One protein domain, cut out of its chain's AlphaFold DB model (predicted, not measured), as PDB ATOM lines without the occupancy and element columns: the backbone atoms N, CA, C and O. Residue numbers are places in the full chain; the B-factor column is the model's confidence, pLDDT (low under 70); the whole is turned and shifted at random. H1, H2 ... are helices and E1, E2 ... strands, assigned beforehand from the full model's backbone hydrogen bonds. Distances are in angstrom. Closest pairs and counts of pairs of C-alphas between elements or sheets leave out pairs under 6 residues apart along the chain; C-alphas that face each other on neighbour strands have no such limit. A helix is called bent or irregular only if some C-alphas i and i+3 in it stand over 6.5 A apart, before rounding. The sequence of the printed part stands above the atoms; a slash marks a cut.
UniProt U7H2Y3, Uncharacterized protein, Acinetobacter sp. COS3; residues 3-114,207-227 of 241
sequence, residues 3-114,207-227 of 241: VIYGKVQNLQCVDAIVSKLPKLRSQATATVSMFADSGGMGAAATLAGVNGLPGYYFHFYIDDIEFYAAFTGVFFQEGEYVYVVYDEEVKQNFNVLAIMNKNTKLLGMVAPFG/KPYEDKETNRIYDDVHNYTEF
ATOM      1  N   VAL A   3      61.503   0.286 130.240       92.94
ATOM      2  CA  VAL A   3      61.506  -0.887 129.358       92.94
ATOM      3  C   VAL A   3      62.083  -2.104 130.068       92.94
ATOM      4  O   VAL A   3      63.143  -2.041 130.686       92.94
ATOM      5  N   ILE A   4      61.375  -3.225 129.958       92.94
ATOM      6  CA  ILE A   4      61.814  -4.525 130.465       92.94
ATOM      7  C   ILE A   4      61.985  -5.503 129.311       92.94
ATOM      8  O   ILE A   4      61.219  -5.476 128.348       92.94
ATOM      9  N   TYR A   5      62.980  -6.377 129.424       94.75
ATOM     10  CA  TYR A   5      63.153  -7.531 128.556       94.75
ATOM     11  C   TYR A   5      62.969  -8.804 129.369       94.75
ATOM     12  O   TYR A   5      63.609  -8.966 130.405       94.75
ATOM     13  N   GLY A   6      62.144  -9.725 128.886       93.81
ATOM     14  CA  GLY A   6      62.042 -11.030 129.518       93.81
ATOM     15  C   GLY A   6      61.009 -11.936 128.876       93.81
ATOM     16  O   GLY A   6      60.445 -11.633 127.822       93.81
ATOM     17  N   LYS A   7      60.826 -13.096 129.503       96.12
ATOM     18  CA  LYS A   7      59.969 -14.167 129.002       96.12
ATOM     19  C   LYS A   7      58.523 -13.934 129.434       96.12
ATOM     20  O   LYS A   7      58.266 -13.786 130.624       96.12
ATOM     21  N   VAL A   8      57.598 -13.972 128.480       95.81
ATOM     22  CA  VAL A   8      56.154 -13.867 128.730       95.81
ATOM     23  C   VAL A   8      55.661 -15.091 129.503       95.81
ATOM     24  O   VAL A   8      55.944 -16.227 129.112       95.81
ATOM     25  N   GLN A   9      54.900 -14.858 130.570       96.00
ATOM     26  CA  GLN A   9      54.312 -15.882 131.438       96.00
ATOM     27  C   GLN A   9      52.825 -15.598 131.692       96.00
ATOM     28  O   GLN A   9      52.429 -14.436 131.786       96.00
ATOM     29  N   ASN A  10      52.020 -16.655 131.852       92.12
ATOM     30  CA  ASN A  10      50.590 -16.590 132.187       92.12
ATOM     31  C   ASN A  10      49.793 -15.656 131.258       92.12
ATOM     32  O   ASN A  10      49.023 -14.820 131.730       92.12
ATOM     33  N   LEU A  11      49.997 -15.771 129.943       90.56
ATOM     34  CA  LEU A  11      49.320 -14.920 128.966       90.56
ATOM     35  C   LEU A  11      47.817 -15.230 128.935       90.56
ATOM     36  O   LEU A  11      47.397 -16.336 128.599       90.56
ATOM     37  N   GLN A  12      46.998 -14.233 129.256       83.94
ATOM     38  CA  GLN A  12      45.542 -14.308 129.214       83.94
ATOM     39  C   GLN A  12      45.001 -13.279 128.231       83.94
ATOM     40  O   GLN A  12      45.307 -12.095 128.338       83.94
ATOM     41  N   CYS A  13      44.151 -13.718 127.304       79.19
ATOM     42  CA  CYS A  13      43.583 -12.869 126.261       79.19
ATOM     43  C   CYS A  13      42.058 -12.803 126.385       79.19
ATOM     44  O   CYS A  13      41.387 -13.824 126.536       79.19
ATOM     45  N   VAL A  14      41.506 -11.600 126.259       70.38
ATOM     46  CA  VAL A  14      40.070 -11.330 126.212       70.38
ATOM     47  C   VAL A  14      39.760 -10.650 124.883       70.38
ATOM     48  O   VAL A  14      40.235  -9.547 124.607       70.38
ATOM     49  N   ASP A  15      38.954 -11.314 124.056       61.75
ATOM     50  CA  ASP A  15      38.441 -10.730 122.818       61.75
ATOM     51  C   ASP A  15      37.350  -9.712 123.163       61.75
ATOM     52  O   ASP A  15      36.284 -10.061 123.686       61.75
ATOM     53  N   ALA A  16      37.624  -8.436 122.911       56.78
ATOM     54  CA  ALA A  16      36.699  -7.365 123.206       56.78
ATOM     55  C   ALA A  16      36.244  -6.671 121.928       56.78
ATOM     56  O   ALA A  16      36.853  -5.743 121.397       56.78
ATOM     57  N   ILE A  17      35.052  -7.061 121.491       51.78
ATOM     58  CA  ILE A  17      34.241  -6.199 120.641       51.78
ATOM     59  C   ILE A  17      33.680  -5.099 121.550       51.78
ATOM     60  O   ILE A  17      32.907  -5.391 122.465       51.78
ATOM     61  N   VAL A  18      34.035  -3.836 121.294       46.50
ATOM     62  CA  VAL A  18      33.660  -2.665 122.119       46.50
ATOM     63  C   VAL A  18      32.146  -2.600 122.401       46.50
ATOM     64  O   VAL A  18      31.726  -2.241 123.500       46.50
ATOM     65  N   SER A  19      31.301  -3.063 121.470       39.69
ATOM     66  CA  SER A  19      29.836  -3.130 121.633       39.69
ATOM     67  C   SER A  19      29.335  -4.156 122.665       39.69
ATOM     68  O   SER A  19      28.166  -4.119 123.055       39.69
ATOM     69  N   LYS A  20      30.193  -5.074 123.126       42.03
ATOM     70  CA  LYS A  20      29.869  -6.119 124.111       42.03
ATOM     71  C   LYS A  20      30.457  -5.858 125.499       42.03
ATOM     72  O   LYS A  20      30.066  -6.562 126.428       42.03
ATOM     73  N   LEU A  21      31.295  -4.833 125.680       47.50
ATOM     74  CA  LEU A  21      31.866  -4.459 126.984       47.50
ATOM     75  C   LEU A  21      30.806  -4.279 128.094       47.50
ATOM     76  O   LEU A  21      30.995  -4.847 129.170       47.50
ATOM     77  N   PRO A  22      29.646  -3.620 127.868       41.38
ATOM     78  CA  PRO A  22      28.604  -3.515 128.896       41.38
ATOM     79  C   PRO A  22      27.989  -4.870 129.279       41.38
ATOM     80  O   PRO A  22      27.655  -5.093 130.440       41.38
ATOM     81  N   LYS A  23      27.861  -5.795 128.314       38.91
ATOM     82  CA  LYS A  23      27.334  -7.151 128.546       38.91
ATOM     83  C   LYS A  23      28.351  -8.034 129.273       38.91
ATOM     84  O   LYS A  23      27.962  -8.762 130.181       38.91
ATOM     85  N   LEU A  24      29.635  -7.910 128.939       38.56
ATOM     86  CA  LEU A  24      30.743  -8.592 129.616       38.56
ATOM     87  C   LEU A  24      30.898  -8.115 131.071       38.56
ATOM     88  O   LEU A  24      31.089  -8.941 131.956       38.56
ATOM     89  N   ARG A  25      30.667  -6.821 131.346       41.91
ATOM     90  CA  ARG A  25      30.599  -6.253 132.711       41.91
ATOM     91  C   ARG A  25      29.556  -6.943 133.601       41.91
ATOM     92  O   ARG A  25      29.774  -7.091 134.794       41.91
ATOM     93  N   SER A  26      28.427  -7.361 133.019       38.44
ATOM     94  CA  SER A  26      27.341  -8.047 133.742       38.44
ATOM     95  C   SER A  26      27.532  -9.563 133.886       38.44
ATOM     96  O   SER A  26      26.782 -10.193 134.628       38.44
ATOM     97  N   GLN A  27      28.499 -10.154 133.172       39.06
ATOM     98  CA  GLN A  27      28.671 -11.608 133.067       39.06
ATOM     99  C   GLN A  27      30.043 -12.138 133.508       39.06
ATOM    100  O   GLN A  27      30.204 -13.357 133.520       39.06
ATOM    101  N   ALA A  28      31.024 -11.302 133.865       35.38
ATOM    102  CA  ALA A  28      32.401 -11.779 133.990       35.38
ATOM    103  C   ALA A  28      33.134 -11.437 135.301       35.38
ATOM    104  O   ALA A  28      33.080 -10.331 135.832       35.38
ATOM    105  N   THR A  29      33.850 -12.477 135.732       47.59
ATOM    106  CA  THR A  29      35.009 -12.647 136.617       47.59
ATOM    107  C   THR A  29      35.976 -11.450 136.703       47.59
ATOM    108  O   THR A  29      36.093 -10.667 135.761       47.59
ATOM    109  N   ALA A  30      36.727 -11.370 137.813       44.97
ATOM    110  CA  ALA A  30      37.614 -10.269 138.235       44.97
ATOM    111  C   ALA A  30      38.467  -9.601 137.130       44.97
ATOM    112  O   ALA A  30      38.628  -8.382 137.129       44.97
ATOM    113  N   THR A  31      38.953 -10.373 136.157       43.19
ATOM    114  CA  THR A  31      39.766  -9.900 135.028       43.19
ATOM    115  C   THR A  31      39.035  -8.855 134.172       43.19
ATOM    116  O   THR A  31      39.592  -7.813 133.854       43.19
ATOM    117  N   VAL A  32      37.748  -9.057 133.867       47.47
ATOM    118  CA  VAL A  32      36.961  -8.135 133.021       47.47
ATOM    119  C   VAL A  32      36.571  -6.854 133.761       47.47
ATOM    120  O   VAL A  32      36.486  -5.796 133.140       47.47
ATOM    121  N   SER A  33      36.362  -6.913 135.082       43.66
ATOM    122  CA  SER A  33      36.096  -5.712 135.890       43.66
ATOM    123  C   SER A  33      37.312  -4.790 135.990       43.66
ATOM    124  O   SER A  33      37.151  -3.576 135.899       43.66
ATOM    125  N   MET A  34      38.524  -5.348 136.087       47.72
ATOM    126  CA  MET A  34      39.770  -4.564 136.100       47.72
ATOM    127  C   MET A  34      39.987  -3.828 134.769       47.72
ATOM    128  O   MET A  34      40.420  -2.679 134.745       47.72
ATOM    129  N   PHE A  35      39.566  -4.444 133.662       51.00
ATOM    130  CA  PHE A  35      39.556  -3.847 132.327       51.00
ATOM    131  C   PHE A  35      38.366  -2.926 132.044       51.00
ATOM    132  O   PHE A  35      38.172  -2.565 130.896       51.00
ATOM    133  N   ALA A  36      37.518  -2.560 133.007       49.22
ATOM    134  CA  ALA A  36      36.371  -1.676 132.752       49.22
ATOM    135  C   ALA A  36      36.511  -0.292 133.402       49.22
ATOM    136  O   ALA A  36      35.805   0.642 133.013       49.22
ATOM    137  N   ASP A  37      37.422  -0.152 134.365       47.50
ATOM    138  CA  ASP A  37      37.532   1.038 135.215       47.50
ATOM    139  C   ASP A  37      38.665   1.991 134.803       47.50
ATOM    140  O   ASP A  37      38.869   3.032 135.430       47.50
ATOM    141  N   SER A  38      39.377   1.708 133.708       45.97
ATOM    142  CA  SER A  38      40.445   2.592 133.255       45.97
ATOM    143  C   SER A  38      39.977   3.731 132.351       45.97
ATOM    144  O   SER A  38      39.553   3.554 131.210       45.97
ATOM    145  N   GLY A  39      40.113   4.962 132.845       38.41
ATOM    146  CA  GLY A  39      39.786   6.179 132.091       38.41
ATOM    147  C   GLY A  39      40.571   6.353 130.778       38.41
ATOM    148  O   GLY A  39      40.090   7.041 129.881       38.41
ATOM    149  N   GLY A  40      41.728   5.694 130.620       40.84
ATOM    150  CA  GLY A  40      42.520   5.692 129.379       40.84
ATOM    151  C   GLY A  40      41.882   4.895 128.230       40.84
ATOM    152  O   GLY A  40      41.996   5.281 127.067       40.84
ATOM    153  N   MET A  41      41.115   3.841 128.543       48.66
ATOM    154  CA  MET A  41      40.383   3.048 127.545       48.66
ATOM    155  C   MET A  41      39.244   3.803 126.878       48.66
ATOM    156  O   MET A  41      38.894   3.468 125.751       48.66
ATOM    157  N   GLY A  42      38.654   4.806 127.531       43.50
ATOM    158  CA  GLY A  42      37.581   5.588 126.921       43.50
ATOM    159  C   GLY A  42      38.018   6.200 125.589       43.50
ATOM    160  O   GLY A  42      37.219   6.267 124.665       43.50
ATOM    161  N   ALA A  43      39.294   6.568 125.446       41.22
ATOM    162  CA  ALA A  43      39.837   7.114 124.208       41.22
ATOM    163  C   ALA A  43      40.294   6.020 123.228       41.22
ATOM    164  O   ALA A  43      39.885   6.056 122.073       41.22
ATOM    165  N   ALA A  44      41.077   5.030 123.674       43.50
ATOM    166  CA  ALA A  44      41.615   3.974 122.805       43.50
ATOM    167  C   ALA A  44      40.535   2.996 122.301       43.50
ATOM    168  O   ALA A  44      40.504   2.671 121.116       43.50
ATOM    169  N   ALA A  45      39.586   2.596 123.157       45.09
ATOM    170  CA  ALA A  45      38.445   1.763 122.770       45.09
ATOM    171  C   ALA A  45      37.417   2.541 121.934       45.09
ATOM    172  O   ALA A  45      36.764   1.953 121.078       45.09
ATOM    173  N   THR A  46      37.292   3.862 122.121       44.06
ATOM    174  CA  THR A  46      36.494   4.697 121.207       44.06
ATOM    175  C   THR A  46      37.208   4.877 119.871       44.06
ATOM    176  O   THR A  46      36.556   4.782 118.848       44.06
ATOM    177  N   LEU A  47      38.530   5.057 119.823       40.62
ATOM    178  CA  LEU A  47      39.284   5.164 118.565       40.62
ATOM    179  C   LEU A  47      39.269   3.850 117.765       40.62
ATOM    180  O   LEU A  47      38.943   3.865 116.580       40.62
ATOM    181  N   ALA A  48      39.530   2.711 118.413       41.78
ATOM    182  CA  ALA A  48      39.423   1.390 117.788       41.78
ATOM    183  C   ALA A  48      37.961   1.028 117.452       41.78
ATOM    184  O   ALA A  48      37.671   0.531 116.366       41.78
ATOM    185  N   GLY A  49      37.018   1.346 118.346       37.84
ATOM    186  CA  GLY A  49      35.589   1.070 118.179       37.84
ATOM    187  C   GLY A  49      34.884   1.946 117.137       37.84
ATOM    188  O   GLY A  49      33.999   1.451 116.445       37.84
ATOM    189  N   VAL A  50      35.288   3.212 116.968       36.28
ATOM    190  CA  VAL A  50      34.800   4.110 115.900       36.28
ATOM    191  C   VAL A  50      35.263   3.620 114.528       36.28
ATOM    192  O   VAL A  50      34.516   3.746 113.560       36.28
ATOM    193  N   ASN A  51      36.437   2.985 114.454       38.47
ATOM    194  CA  ASN A  51      36.935   2.342 113.236       38.47
ATOM    195  C   ASN A  51      36.426   0.895 113.052       38.47
ATOM    196  O   ASN A  51      36.739   0.268 112.044       38.47
ATOM    197  N   GLY A  52      35.631   0.357 113.989       37.72
ATOM    198  CA  GLY A  52      35.086  -1.004 113.914       37.72
ATOM    199  C   GLY A  52      36.116  -2.122 114.119       37.72
ATOM    200  O   GLY A  52      35.835  -3.271 113.775       37.72
ATOM    201  N   LEU A  53      37.290  -1.807 114.671       48.44
ATOM    202  CA  LEU A  53      38.389  -2.752 114.831       48.44
ATOM    203  C   LEU A  53      38.221  -3.562 116.126       48.44
ATOM    204  O   LEU A  53      38.024  -2.979 117.197       48.44
ATOM    205  N   PRO A  54      38.277  -4.902 116.060       51.62
ATOM    206  CA  PRO A  54      38.244  -5.737 117.251       51.62
ATOM    207  C   PRO A  54      39.534  -5.524 118.064       51.62
ATOM    208  O   PRO A  54      40.639  -5.646 117.538       51.62
ATOM    209  N   GLY A  55      39.391  -5.169 119.343       62.66
ATOM    210  CA  GLY A  55      40.511  -4.992 120.266       62.66
ATOM    211  C   GLY A  55      40.715  -6.248 121.108       62.66
ATOM    212  O   GLY A  55      39.752  -6.819 121.617       62.66
ATOM    213  N   TYR A  56      41.960  -6.682 121.266       69.50
ATOM    214  CA  TYR A  56      42.347  -7.659 122.275       69.50
ATOM    215  C   TYR A  56      42.864  -6.936 123.506       69.50
ATOM    216  O   TYR A  56      43.812  -6.152 123.435       69.50
ATOM    217  N   TYR A  57      42.264  -7.262 124.645       76.88
ATOM    218  CA  TYR A  57      42.856  -6.965 125.938       76.88
ATOM    219  C   TYR A  57      43.590  -8.199 126.405       76.88
ATOM    220  O   TYR A  57      43.030  -9.296 126.391       76.88
ATOM    221  N   PHE A  58      44.836  -8.038 126.812       81.88
ATOM    222  CA  PHE A  58      45.586  -9.150 127.358       81.88
ATOM    223  C   PHE A  58      46.411  -8.734 128.557       81.88
ATOM    224  O   PHE A  58      46.790  -7.575 128.743       81.88
ATOM    225  N   HIS A  59      46.626  -9.732 129.393       86.25
ATOM    226  CA  HIS A  59      47.328  -9.664 130.654       86.25
ATOM    227  C   HIS A  59      48.407 -10.737 130.648       86.25
ATOM    228  O   HIS A  59      48.193 -11.829 130.124       86.25
ATOM    229  N   PHE A  60      49.579 -10.400 131.163       91.69
ATOM    230  CA  PHE A  60      50.712 -11.313 131.227       91.69
ATOM    231  C   PHE A  60      51.723 -10.830 132.263       91.69
ATOM    232  O   PHE A  60      51.634  -9.707 132.764       91.69
ATOM    233  N   TYR A  61      52.711 -11.675 132.542       92.75
ATOM    234  CA  TYR A  61      53.824 -11.353 133.422       92.75
ATOM    235  C   TYR A  61      55.160 -11.448 132.695       92.75
ATOM    236  O   TYR A  61      55.336 -12.267 131.787       92.75
ATOM    237  N   ILE A  62      56.107 -10.631 133.146       93.50
ATOM    238  CA  ILE A  62      57.542 -10.808 132.919       93.50
ATOM    239  C   ILE A  62      58.217 -10.620 134.274       93.50
ATOM    240  O   ILE A  62      58.046  -9.572 134.889       93.50
ATOM    241  N   ASP A  63      58.969 -11.622 134.733       89.12
ATOM    242  CA  ASP A  63      59.700 -11.592 136.009       89.12
ATOM    243  C   ASP A  63      58.853 -11.097 137.199       89.12
ATOM    244  O   ASP A  63      59.231 -10.159 137.897       89.12
ATOM    245  N   ASP A  64      57.674 -11.697 137.397       87.06
ATOM    246  CA  ASP A  64      56.697 -11.344 138.445       87.06
ATOM    247  C   ASP A  64      56.084  -9.930 138.344       87.06
ATOM    248  O   ASP A  64      55.234  -9.561 139.159       87.06
ATOM    249  N   ILE A  65      56.440  -9.141 137.323       89.12
ATOM    250  CA  ILE A  65      55.812  -7.849 137.035       89.12
ATOM    251  C   ILE A  65      54.601  -8.073 136.140       89.12
ATOM    252  O   ILE A  65      54.677  -8.748 135.115       89.12
ATOM    253  N   GLU A  66      53.482  -7.484 136.545       88.50
ATOM    254  CA  GLU A  66      52.202  -7.606 135.867       88.50
ATOM    255  C   GLU A  66      52.006  -6.526 134.794       88.50
ATOM    256  O   GLU A  66      52.179  -5.327 135.046       88.50
ATOM    257  N   PHE A  67      51.578  -6.957 133.609       87.75
ATOM    258  CA  PHE A  67      51.329  -6.092 132.464       87.75
ATOM    259  C   PHE A  67      49.905  -6.235 131.955       87.75
ATOM    260  O   PHE A  67      49.377  -7.340 131.820       87.75
ATOM    261  N   TYR A  68      49.318  -5.097 131.602       83.62
ATOM    262  CA  TYR A  68      48.011  -5.011 130.968       83.62
ATOM    263  C   TYR A  68      48.145  -4.217 129.672       83.62
ATOM    264  O   TYR A  68      48.649  -3.091 129.663       83.62
ATOM    265  N   ALA A  69      47.683  -4.802 128.573       82.56
ATOM    266  CA  ALA A  69      47.864  -4.261 127.236       82.56
ATOM    267  C   ALA A  69      46.577  -4.334 126.408       82.56
ATOM    268  O   ALA A  69      45.748  -5.228 126.587       82.56
ATOM    269  N   ALA A  70      46.429  -3.377 125.494       78.06
ATOM    270  CA  ALA A  70      45.318  -3.286 124.560       78.06
ATOM    271  C   ALA A  70      45.869  -3.063 123.150       78.06
ATOM    272  O   ALA A  70      46.412  -1.995 122.876       78.06
ATOM    273  N   PHE A  71      45.717  -4.058 122.276       81.25
ATOM    274  CA  PHE A  71      46.137  -3.979 120.874       81.25
ATOM    275  C   PHE A  71      45.047  -4.523 119.947       81.25
ATOM    276  O   PHE A  71      44.128  -5.210 120.393       81.25
ATOM    277  N   THR A  72      45.142  -4.281 118.643       79.00
ATOM    278  CA  THR A  72      44.229  -4.893 117.653       79.00
ATOM    279  C   THR A  72      44.438  -6.408 117.485       79.00
ATOM    280  O   THR A  72      43.550  -7.110 116.981       79.00
ATOM    281  N   GLY A  73      45.576  -6.921 117.969       81.12
ATOM    282  CA  GLY A  73      46.022  -8.312 117.887       81.12
ATOM    283  C   GLY A  73      47.019  -8.689 118.978       81.12
ATOM    284  O   GLY A  73      47.762  -7.840 119.466       81.12
ATOM    285  N   VAL A  74      47.076  -9.976 119.326       86.88
ATOM    286  CA  VAL A  74      48.200 -10.546 120.085       86.88
ATOM    287  C   VAL A  74      49.170 -11.156 119.078       86.88
ATOM    288  O   VAL A  74      48.783 -12.017 118.296       86.88
ATOM    289  N   PHE A  75      50.415 -10.684 119.069       90.94
ATOM    290  CA  PHE A  75      51.417 -11.001 118.037       90.94
ATOM    291  C   PHE A  75      52.674 -11.685 118.604       90.94
ATOM    292  O   PHE A  75      53.758 -11.638 118.020       90.94
ATOM    293  N   PHE A  76      52.521 -12.294 119.775       92.50
ATOM    294  CA  PHE A  76      53.531 -13.077 120.471       92.50
ATOM    295  C   PHE A  76      52.840 -14.187 121.270       92.50
ATOM    296  O   PHE A  76      51.627 -14.142 121.489       92.50
ATOM    297  N   GLN A  77      53.606 -15.183 121.700       92.62
ATOM    298  CA  GLN A  77      53.087 -16.336 122.440       92.62
ATOM    299  C   GLN A  77      53.667 -16.418 123.854       92.62
ATOM    300  O   GLN A  77      54.705 -15.829 124.167       92.62
ATOM    301  N   GLU A  78      52.993 -17.170 124.727       93.69
ATOM    302  CA  GLU A  78      53.546 -17.491 126.038       93.69
ATOM    303  C   GLU A  78      54.893 -18.207 125.884       93.69
ATOM    304  O   GLU A  78      55.068 -19.105 125.062       93.69
ATOM    305  N   GLY A  79      55.864 -17.789 126.688       94.62
ATOM    306  CA  GLY A  79      57.220 -18.301 126.645       94.62
ATOM    307  C   GLY A  79      58.143 -17.639 125.622       94.62
ATOM    308  O   GLY A  79      59.338 -17.955 125.624       94.62
ATOM    309  N   GLU A  80      57.650 -16.708 124.807       95.50
ATOM    310  CA  GLU A  80      58.504 -15.859 123.977       95.50
ATOM    311  C   GLU A  80      59.166 -14.747 124.794       95.50
ATOM    312  O   GLU A  80      58.663 -14.320 125.833       95.50
ATOM    313  N   TYR A  81      60.317 -14.277 124.313       95.00
ATOM    314  CA  TYR A  81      61.021 -13.140 124.895       95.00
ATOM    315  C   TYR A  81      60.651 -11.858 124.161       95.00
ATOM    316  O   TYR A  81      60.831 -11.764 122.944       95.00
ATOM    317  N   VAL A  82      60.193 -10.858 124.907       96.31
ATOM    318  CA  VAL A  82      59.753  -9.572 124.358       96.31
ATOM    319  C   VAL A  82      60.334  -8.414 125.160       96.31
ATOM    320  O   VAL A  82      60.688  -8.562 126.330       96.31
ATOM    321  N   TYR A  83      60.428  -7.257 124.514       96.19
ATOM    322  CA  TYR A  83      60.673  -5.978 125.165       96.19
ATOM    323  C   TYR A  83      59.334  -5.282 125.371       96.19
ATOM    324  O   TYR A  83      58.570  -5.138 124.417       96.19
ATOM    325  N   VAL A  84      59.060  -4.832 126.589       94.75
ATOM    326  CA  VAL A  84      57.819  -4.132 126.937       94.75
ATOM    327  C   VAL A  84      58.171  -2.746 127.434       94.75
ATOM    328  O   VAL A  84      58.867  -2.611 128.439       94.75
ATOM    329  N   VAL A  85      57.683  -1.722 126.738       93.88
ATOM    330  CA  VAL A  85      57.729  -0.334 127.203       93.88
ATOM    331  C   VAL A  85      56.449  -0.063 127.970       93.88
ATOM    332  O   VAL A  85      55.356  -0.223 127.419       93.88
ATOM    333  N   TYR A  86      56.572   0.349 129.226       90.12
ATOM    334  CA  TYR A  86      55.431   0.555 130.109       90.12
ATOM    335  C   TYR A  86      55.582   1.807 130.974       90.12
ATOM    336  O   TYR A  86      56.681   2.333 131.185       90.12
ATOM    337  N   ASP A  87      54.454   2.300 131.470       86.75
ATOM    338  CA  ASP A  87      54.403   3.361 132.461       86.75
ATOM    339  C   ASP A  87      54.309   2.773 133.874       86.75
ATOM    340  O   ASP A  87      53.306   2.169 134.250       86.75
ATOM    341  N   GLU A  88      55.369   2.933 134.666       83.31
ATOM    342  CA  GLU A  88      55.434   2.423 136.040       83.31
ATOM    343  C   GLU A  88      54.516   3.175 137.016       83.31
ATOM    344  O   GLU A  88      54.169   2.646 138.075       83.31
ATOM    345  N   GLU A  89      54.110   4.401 136.668       79.50
ATOM    346  CA  GLU A  89      53.196   5.201 137.488       79.50
ATOM    347  C   GLU A  89      51.755   4.672 137.396       79.50
ATOM    348  O   GLU A  89      50.944   4.869 138.306       79.50
ATOM    349  N   VAL A  90      51.445   3.932 136.326       72.00
ATOM    350  CA  VAL A  90      50.134   3.334 136.075       72.00
ATOM    351  C   VAL A  90      50.067   1.950 136.725       72.00
ATOM    352  O   VAL A  90      50.522   0.947 136.178       72.00
ATOM    353  N   LYS A  91      49.473   1.884 137.922       63.59
ATOM    354  CA  LYS A  91      49.275   0.626 138.663       63.59
ATOM    355  C   LYS A  91      47.898   0.019 138.392       63.59
ATOM    356  O   LYS A  91      46.907   0.744 138.351       63.59
ATOM    357  N   GLN A  92      47.845  -1.315 138.286       59.97
ATOM    358  CA  GLN A  92      46.606  -2.114 138.171       59.97
ATOM    359  C   GLN A  92      45.712  -1.709 136.990       59.97
ATOM    360  O   GLN A  92      44.484  -1.723 137.071       59.97
ATOM    361  N   ASN A  93      46.339  -1.278 135.902       63.84
ATOM    362  CA  ASN A  93      45.681  -0.701 134.745       63.84
ATOM    363  C   ASN A  93      46.579  -0.903 133.505       63.84
ATOM    364  O   ASN A  93      47.732  -1.300 133.663       63.84
ATOM    365  N   PHE A  94      46.065  -0.651 132.294       70.50
ATOM    366  CA  PHE A  94      46.802  -0.683 131.030       70.50
ATOM    367  C   PHE A  94      48.017   0.232 131.092       70.50
ATOM    368  O   PHE A  94      47.925   1.441 130.888       70.50
ATOM    369  N   ASN A  95      49.144  -0.378 131.414       79.56
ATOM    370  CA  ASN A  95      50.417   0.278 131.634       79.56
ATOM    371  C   ASN A  95      51.356   0.087 130.444       79.56
ATOM    372  O   ASN A  95      52.341   0.809 130.335       79.56
ATOM    373  N   VAL A  96      51.064  -0.852 129.542       88.00
ATOM    374  CA  VAL A  96      51.880  -1.113 128.356       88.00
ATOM    375  C   VAL A  96      51.630  -0.059 127.281       88.00
ATOM    376  O   VAL A  96      50.490   0.200 126.902       88.00
ATOM    377  N   LEU A  97      52.714   0.510 126.755       89.75
ATOM    378  CA  LEU A  97      52.708   1.519 125.692       89.75
ATOM    379  C   LEU A  97      53.199   0.949 124.357       89.75
ATOM    380  O   LEU A  97      52.694   1.318 123.296       89.75
ATOM    381  N   ALA A  98      54.173   0.037 124.400       93.62
ATOM    382  CA  ALA A  98      54.677  -0.664 123.226       93.62
ATOM    383  C   ALA A  98      55.250  -2.035 123.593       93.62
ATOM    384  O   ALA A  98      55.756  -2.235 124.697       93.62
ATOM    385  N   ILE A  99      55.202  -2.966 122.642       95.25
ATOM    386  CA  ILE A  99      55.815  -4.291 122.760       95.25
ATOM    387  C   ILE A  99      56.640  -4.548 121.501       95.25
ATOM    388  O   ILE A  99      56.132  -4.433 120.388       95.25
ATOM    389  N   MET A 100      57.904  -4.924 121.668       95.94
ATOM    390  CA  MET A 100      58.786  -5.324 120.576       95.94
ATOM    391  C   MET A 100      59.209  -6.781 120.753       95.94
ATOM    392  O   MET A 100      59.805  -7.155 121.761       95.94
ATOM    393  N   ASN A 101      58.954  -7.598 119.736       95.19
ATOM    394  CA  ASN A 101      59.426  -8.972 119.660       95.19
ATOM    395  C   ASN A 101      60.507  -9.064 118.577       95.19
ATOM    396  O   ASN A 101      60.226  -8.985 117.380       95.19
ATOM    397  N   LYS A 102      61.765  -9.224 119.000       91.50
ATOM    398  CA  LYS A 102      62.911  -9.271 118.077       91.50
ATOM    399  C   LYS A 102      62.972 -10.565 117.261       91.50
ATOM    400  O   LYS A 102      63.531 -10.562 116.169       91.50
ATOM    401  N   ASN A 103      62.369 -11.651 117.750       91.19
ATOM    402  CA  ASN A 103      62.341 -12.926 117.031       91.19
ATOM    403  C   ASN A 103      61.410 -12.838 115.818       91.19
ATOM    404  O   ASN A 103      61.788 -13.228 114.712       91.19
ATOM    405  N   THR A 104      60.213 -12.280 116.014       92.81
ATOM    406  CA  THR A 104      59.219 -12.093 114.944       92.81
ATOM    407  C   THR A 104      59.401 -10.788 114.174       92.81
ATOM    408  O   THR A 104      58.796 -10.619 113.117       92.81
ATOM    409  N   LYS A 105      60.276  -9.894 114.656       94.69
ATOM    410  CA  LYS A 105      60.547  -8.555 114.104       94.69
ATOM    411  C   LYS A 105      59.342  -7.614 114.171       94.69
ATOM    412  O   LYS A 105      59.241  -6.667 113.390       94.69
ATOM    413  N   LEU A 106      58.421  -7.878 115.091       95.12
ATOM    414  CA  LEU A 106      57.186  -7.115 115.237       95.12
ATOM    415  C   LEU A 106      57.319  -6.076 116.346       95.12
ATOM    416  O   LEU A 106      57.858  -6.349 117.419       95.12
ATOM    417  N   LEU A 107      56.813  -4.881 116.068       95.06
ATOM    418  CA  LEU A 107      56.673  -3.773 117.000       95.06
ATOM    419  C   LEU A 107      55.200  -3.371 117.046       95.06
ATOM    420  O   LEU A 107      54.663  -2.888 116.052       95.06
ATOM    421  N   GLY A 108      54.575  -3.559 118.201       92.88
ATOM    422  CA  GLY A 108      53.261  -3.020 118.515       92.88
ATOM    423  C   GLY A 108      53.377  -1.712 119.288       92.88
ATOM    424  O   GLY A 108      54.134  -1.647 120.259       92.88
ATOM    425  N   MET A 109      52.599  -0.695 118.912       89.62
ATOM    426  CA  MET A 109      52.443   0.550 119.675       89.62
ATOM    427  C   MET A 109      50.969   0.852 119.940       89.62
ATOM    428  O   MET A 109      50.188   0.962 119.007       89.62
ATOM    429  N   VAL A 110      50.585   1.012 121.208       81.81
ATOM    430  CA  VAL A 110      49.177   1.226 121.583       81.81
ATOM    431  C   VAL A 110      48.654   2.541 120.997       81.81
ATOM    432  O   VAL A 110      49.322   3.568 121.069       81.81
ATOM    433  N   ALA A 111      47.432   2.558 120.458       70.19
ATOM    434  CA  ALA A 111      46.814   3.801 119.992       70.19
ATOM    435  C   ALA A 111      46.621   4.810 121.151       70.19
ATOM    436  O   ALA A 111      46.146   4.424 122.221       70.19
ATOM    437  N   PRO A 112      46.900   6.115 120.961       69.00
ATOM    438  CA  PRO A 112      47.197   6.807 119.701       69.00
ATOM    439  C   PRO A 112      48.703   6.969 119.390       69.00
ATOM    440  O   PRO A 112      49.068   7.870 118.632       69.00
ATOM    441  N   PHE A 113      49.583   6.169 119.996       80.81
ATOM    442  CA  PHE A 113      51.023   6.231 119.748       80.81
ATOM    443  C   PHE A 113      51.399   5.606 118.390       80.81
ATOM    444  O   PHE A 113      50.615   4.880 117.786       80.81
ATOM    445  N   GLY A 114      52.607   5.902 117.899       80.19
ATOM    446  CA  GLY A 114      53.162   5.335 116.654       80.19
ATOM    447  C   GLY A 114      53.364   6.348 115.525       80.19
ATOM    448  O   GLY A 114      53.973   6.045 114.502       80.19
ATOM    449  N   LYS A 207      52.909  -0.246 107.417       86.06
ATOM    450  CA  LYS A 207      51.987  -1.290 106.988       86.06
ATOM    451  C   LYS A 207      51.490  -2.050 108.209       86.06
ATOM    452  O   LYS A 207      52.318  -2.438 109.039       86.06
ATOM    453  N   PRO A 208      50.176  -2.268 108.329       87.50
ATOM    454  CA  PRO A 208      49.651  -3.104 109.390       87.50
ATOM    455  C   PRO A 208      50.141  -4.542 109.194       87.50
ATOM    456  O   PRO A 208      50.359  -4.990 108.063       87.50
ATOM    457  N   TYR A 209      50.349  -5.255 110.292       90.00
ATOM    458  CA  TYR A 209      50.737  -6.656 110.241       90.00
ATOM    459  C   TYR A 209      49.530  -7.523 109.870       90.00
ATOM    460  O   TYR A 209      48.458  -7.395 110.454       90.00
ATOM    461  N   GLU A 210      49.714  -8.416 108.902       88.88
ATOM    462  CA  GLU A 210      48.710  -9.400 108.505       88.88
ATOM    463  C   GLU A 210      49.092 -10.765 109.079       88.88
ATOM    464  O   GLU A 210      50.087 -11.380 108.672       88.88
ATOM    465  N   ASP A 211      48.297 -11.233 110.035       84.88
ATOM    466  CA  ASP A 211      48.431 -12.572 110.583       84.88
ATOM    467  C   ASP A 211      47.869 -13.587 109.581       84.88
ATOM    468  O   ASP A 211      46.661 -13.675 109.353       84.88
ATOM    469  N   LYS A 212      48.767 -14.371 108.982       84.38
ATOM    470  CA  LYS A 212      48.430 -15.359 107.949       84.38
ATOM    471  C   LYS A 212      47.642 -16.552 108.477       84.38
ATOM    472  O   LYS A 212      47.025 -17.255 107.680       84.38
ATOM    473  N   GLU A 213      47.695 -16.822 109.778       82.50
ATOM    474  CA  GLU A 213      46.980 -17.955 110.369       82.50
ATOM    475  C   GLU A 213      45.516 -17.603 110.624       82.50
ATOM    476  O   GLU A 213      44.623 -18.425 110.406       82.50
ATOM    477  N   THR A 214      45.261 -16.363 111.040       76.81
ATOM    478  CA  THR A 214      43.918 -15.886 111.392       76.81
ATOM    479  C   THR A 214      43.271 -15.004 110.318       76.81
ATOM    480  O   THR A 214      42.085 -14.687 110.432       76.81
ATOM    481  N   ASN A 215      44.013 -14.629 109.266       76.94
ATOM    482  CA  ASN A 215      43.644 -13.616 108.264       76.94
ATOM    483  C   ASN A 215      43.228 -12.273 108.889       76.94
ATOM    484  O   ASN A 215      42.382 -11.553 108.348       76.94
ATOM    485  N   ARG A 216      43.780 -11.949 110.062       77.56
ATOM    486  CA  ARG A 216      43.461 -10.722 110.790       77.56
ATOM    487  C   ARG A 216      44.530  -9.666 110.543       77.56
ATOM    488  O   ARG A 216      45.712  -9.968 110.418       77.56
ATOM    489  N   ILE A 217      44.084  -8.416 110.481       81.94
ATOM    490  CA  ILE A 217      44.943  -7.249 110.297       81.94
ATOM    491  C   ILE A 217      45.130  -6.581 111.655       81.94
ATOM    492  O   ILE A 217      44.143  -6.297 112.343       81.94
ATOM    493  N   TYR A 218      46.386  -6.363 112.035       85.25
ATOM    494  CA  TYR A 218      46.765  -5.663 113.254       85.25
ATOM    495  C   TYR A 218      47.268  -4.259 112.902       85.25
ATOM    496  O   TYR A 218      48.408  -4.088 112.469       85.25
ATOM    497  N   ASP A 219      46.405  -3.252 113.054       82.00
ATOM    498  CA  ASP A 219      46.678  -1.875 112.613       82.00
ATOM    499  C   ASP A 219      47.733  -1.150 113.451       82.00
ATOM    500  O   ASP A 219      48.355  -0.200 112.984       82.00
ATOM    501  N   ASP A 220      47.940  -1.610 114.680       84.94
ATOM    502  CA  ASP A 220      48.877  -1.058 115.653       84.94
ATOM    503  C   ASP A 220      50.153  -1.899 115.806       84.94
ATOM    504  O   ASP A 220      50.965  -1.640 116.697       84.94
ATOM    505  N   VAL A 221      50.344  -2.895 114.934       90.38
ATOM    506  CA  VAL A 221      51.508  -3.786 114.911       90.38
ATOM    507  C   VAL A 221      52.167  -3.727 113.545       90.38
ATOM    508  O   VAL A 221      51.516  -3.872 112.512       90.38
ATOM    509  N   HIS A 222      53.485  -3.562 113.533       92.38
ATOM    510  CA  HIS A 222      54.255  -3.393 112.309       92.38
ATOM    511  C   HIS A 222      55.536  -4.221 112.336       92.38
ATOM    512  O   HIS A 222      56.165  -4.396 113.379       92.38
ATOM    513  N   ASN A 223      55.976  -4.680 111.167       92.88
ATOM    514  CA  ASN A 223      57.310  -5.248 111.019       92.88
ATOM    515  C   ASN A 223      58.343  -4.117 110.993       92.88
ATOM    516  O   ASN A 223      58.454  -3.386 110.006       92.88
ATOM    517  N   TYR A 224      59.125  -3.984 112.063       91.12
ATOM    518  CA  TYR A 224      60.041  -2.853 112.197       91.12
ATOM    519  C   TYR A 224      61.193  -2.879 111.193       91.12
ATOM    520  O   TYR A 224      61.766  -1.837 110.890       91.12
ATOM    521  N   THR A 225      61.503  -4.036 110.602       90.75
ATOM    522  CA  THR A 225      62.542  -4.133 109.561       90.75
ATOM    523  C   THR A 225      62.127  -3.529 108.218       90.75
ATOM    524  O   THR A 225      62.973  -3.332 107.350       90.75
ATOM    525  N   GLU A 226      60.845  -3.194 108.034       88.75
ATOM    526  CA  GLU A 226      60.358  -2.525 106.819       88.75
ATOM    527  C   GLU A 226      60.601  -1.011 106.826       88.75
ATOM    528  O   GLU A 226      60.595  -0.375 105.770       88.75
ATOM    529  N   PHE A 227      60.821  -0.428 108.005       86.94
ATOM    530  CA  PHE A 227      61.051   1.008 108.173       86.94
ATOM    531  C   PHE A 227      62.304   1.345 108.992       86.94
ATOM    532  O   PHE A 227      62.678   2.513 109.073       86.94
TER     533      PHE A 227
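AT A GLANCE: This is residues 3 to 114 and 207 to 227 of the 241 residues of an uncharacterized protein of Acinetobacter sp. COS3 (UniProt U7H2Y3). Two twisted sheets, one of five strands and one of three, stand partly face to face with their strands crossed, a loose sandwich. The helices H1 and H3 meet by the end of the three-stranded sheet where E2 ends and E3 begins, H2 is apart from H3 and only grazes that sheet with its residues 31 to 34, and the small hairpin E8 and E9 sits by the E10 edge of the larger sheet. The printed part has 133 residues, with three named helices and ten named strands in the order E1 E2 H1 H2 H3 E3 E4 E5 E6 E7 E8 E9 E10; the class is mixed. The sheets run E1 E5 E6 E7 E10, E2 E3 E4 and E8 E9, each antiparallel. The whole is compact and rounded, with a radius of gyration of the C-alphas of 14.1 A and spans of 41 by 33 by 26 A.

IN THESE COORDINATES: Find C-alpha 3 at (61.506, -0.887, 129.358), where E1, residues 3 to 7, begins. E2, residues 9 to 16, is 21.2 A long. Next come H1, residues 18 to 25, irregular with C-alphas 19 and 22 at 7.4 A, H2, residues 30 to 34, and H3, residues 41 to 50, 13.0 A long. E3 runs from C-alpha 55 at (40.511, -4.992, 120.266) to residue 62, 22.0 A, and E4, residues 65 to 71, is 19.2 A long. Then read E5, residues 81 to 86, 15.7 A, E6, residues 96 to 101, and E7, residues 106 to 109. After the cut come E8, residues 209 to 211, E9, residues 216 to 218, and E10, residues 221 to 223, ending at C-alpha 223 (57.310, -5.248, 111.019).

HOW THE PARTS SIT: In the sandwich, two sheets face to face, the strands of one stand at 73 degrees to those of the other; the closest C-alphas of E4 and E6 are those of Ala 69 and Val 96, 5.2 A. E5 E6 E7 form a meander, each strand the antiparallel neighbour of the one before: look at N 83 and O 100, 2.8 A, and N 99 and O 108, 2.9 A. For E3 and E4, a hairpin, see N 56 and O 71, 2.8 A. H2 and H3 only graze the sheet E2 E3 E4. H1 touches H3, closest at the C-alphas of Val 18 and Gly 49, 5.8 A, at a steep tilt of 45 degrees, opposite ways. O i to N i+4 pairs are within hydrogen-bond range throughout H2, in 2 of 4 in H1 and 5 of 6 in H3. E9 runs on into E10 at 87 degrees.

THE WHOLE: The farthest C-alphas, of Ser 26 and Phe 227, are 43.3 A apart. Residues 115 to 206 are not printed, and C-alphas 114 and 207 stand 11.8 A apart across the cut. Of the links printed whole, none is long. Confidence is under 70 at residues 15 to 56, 91 to 93 and 112.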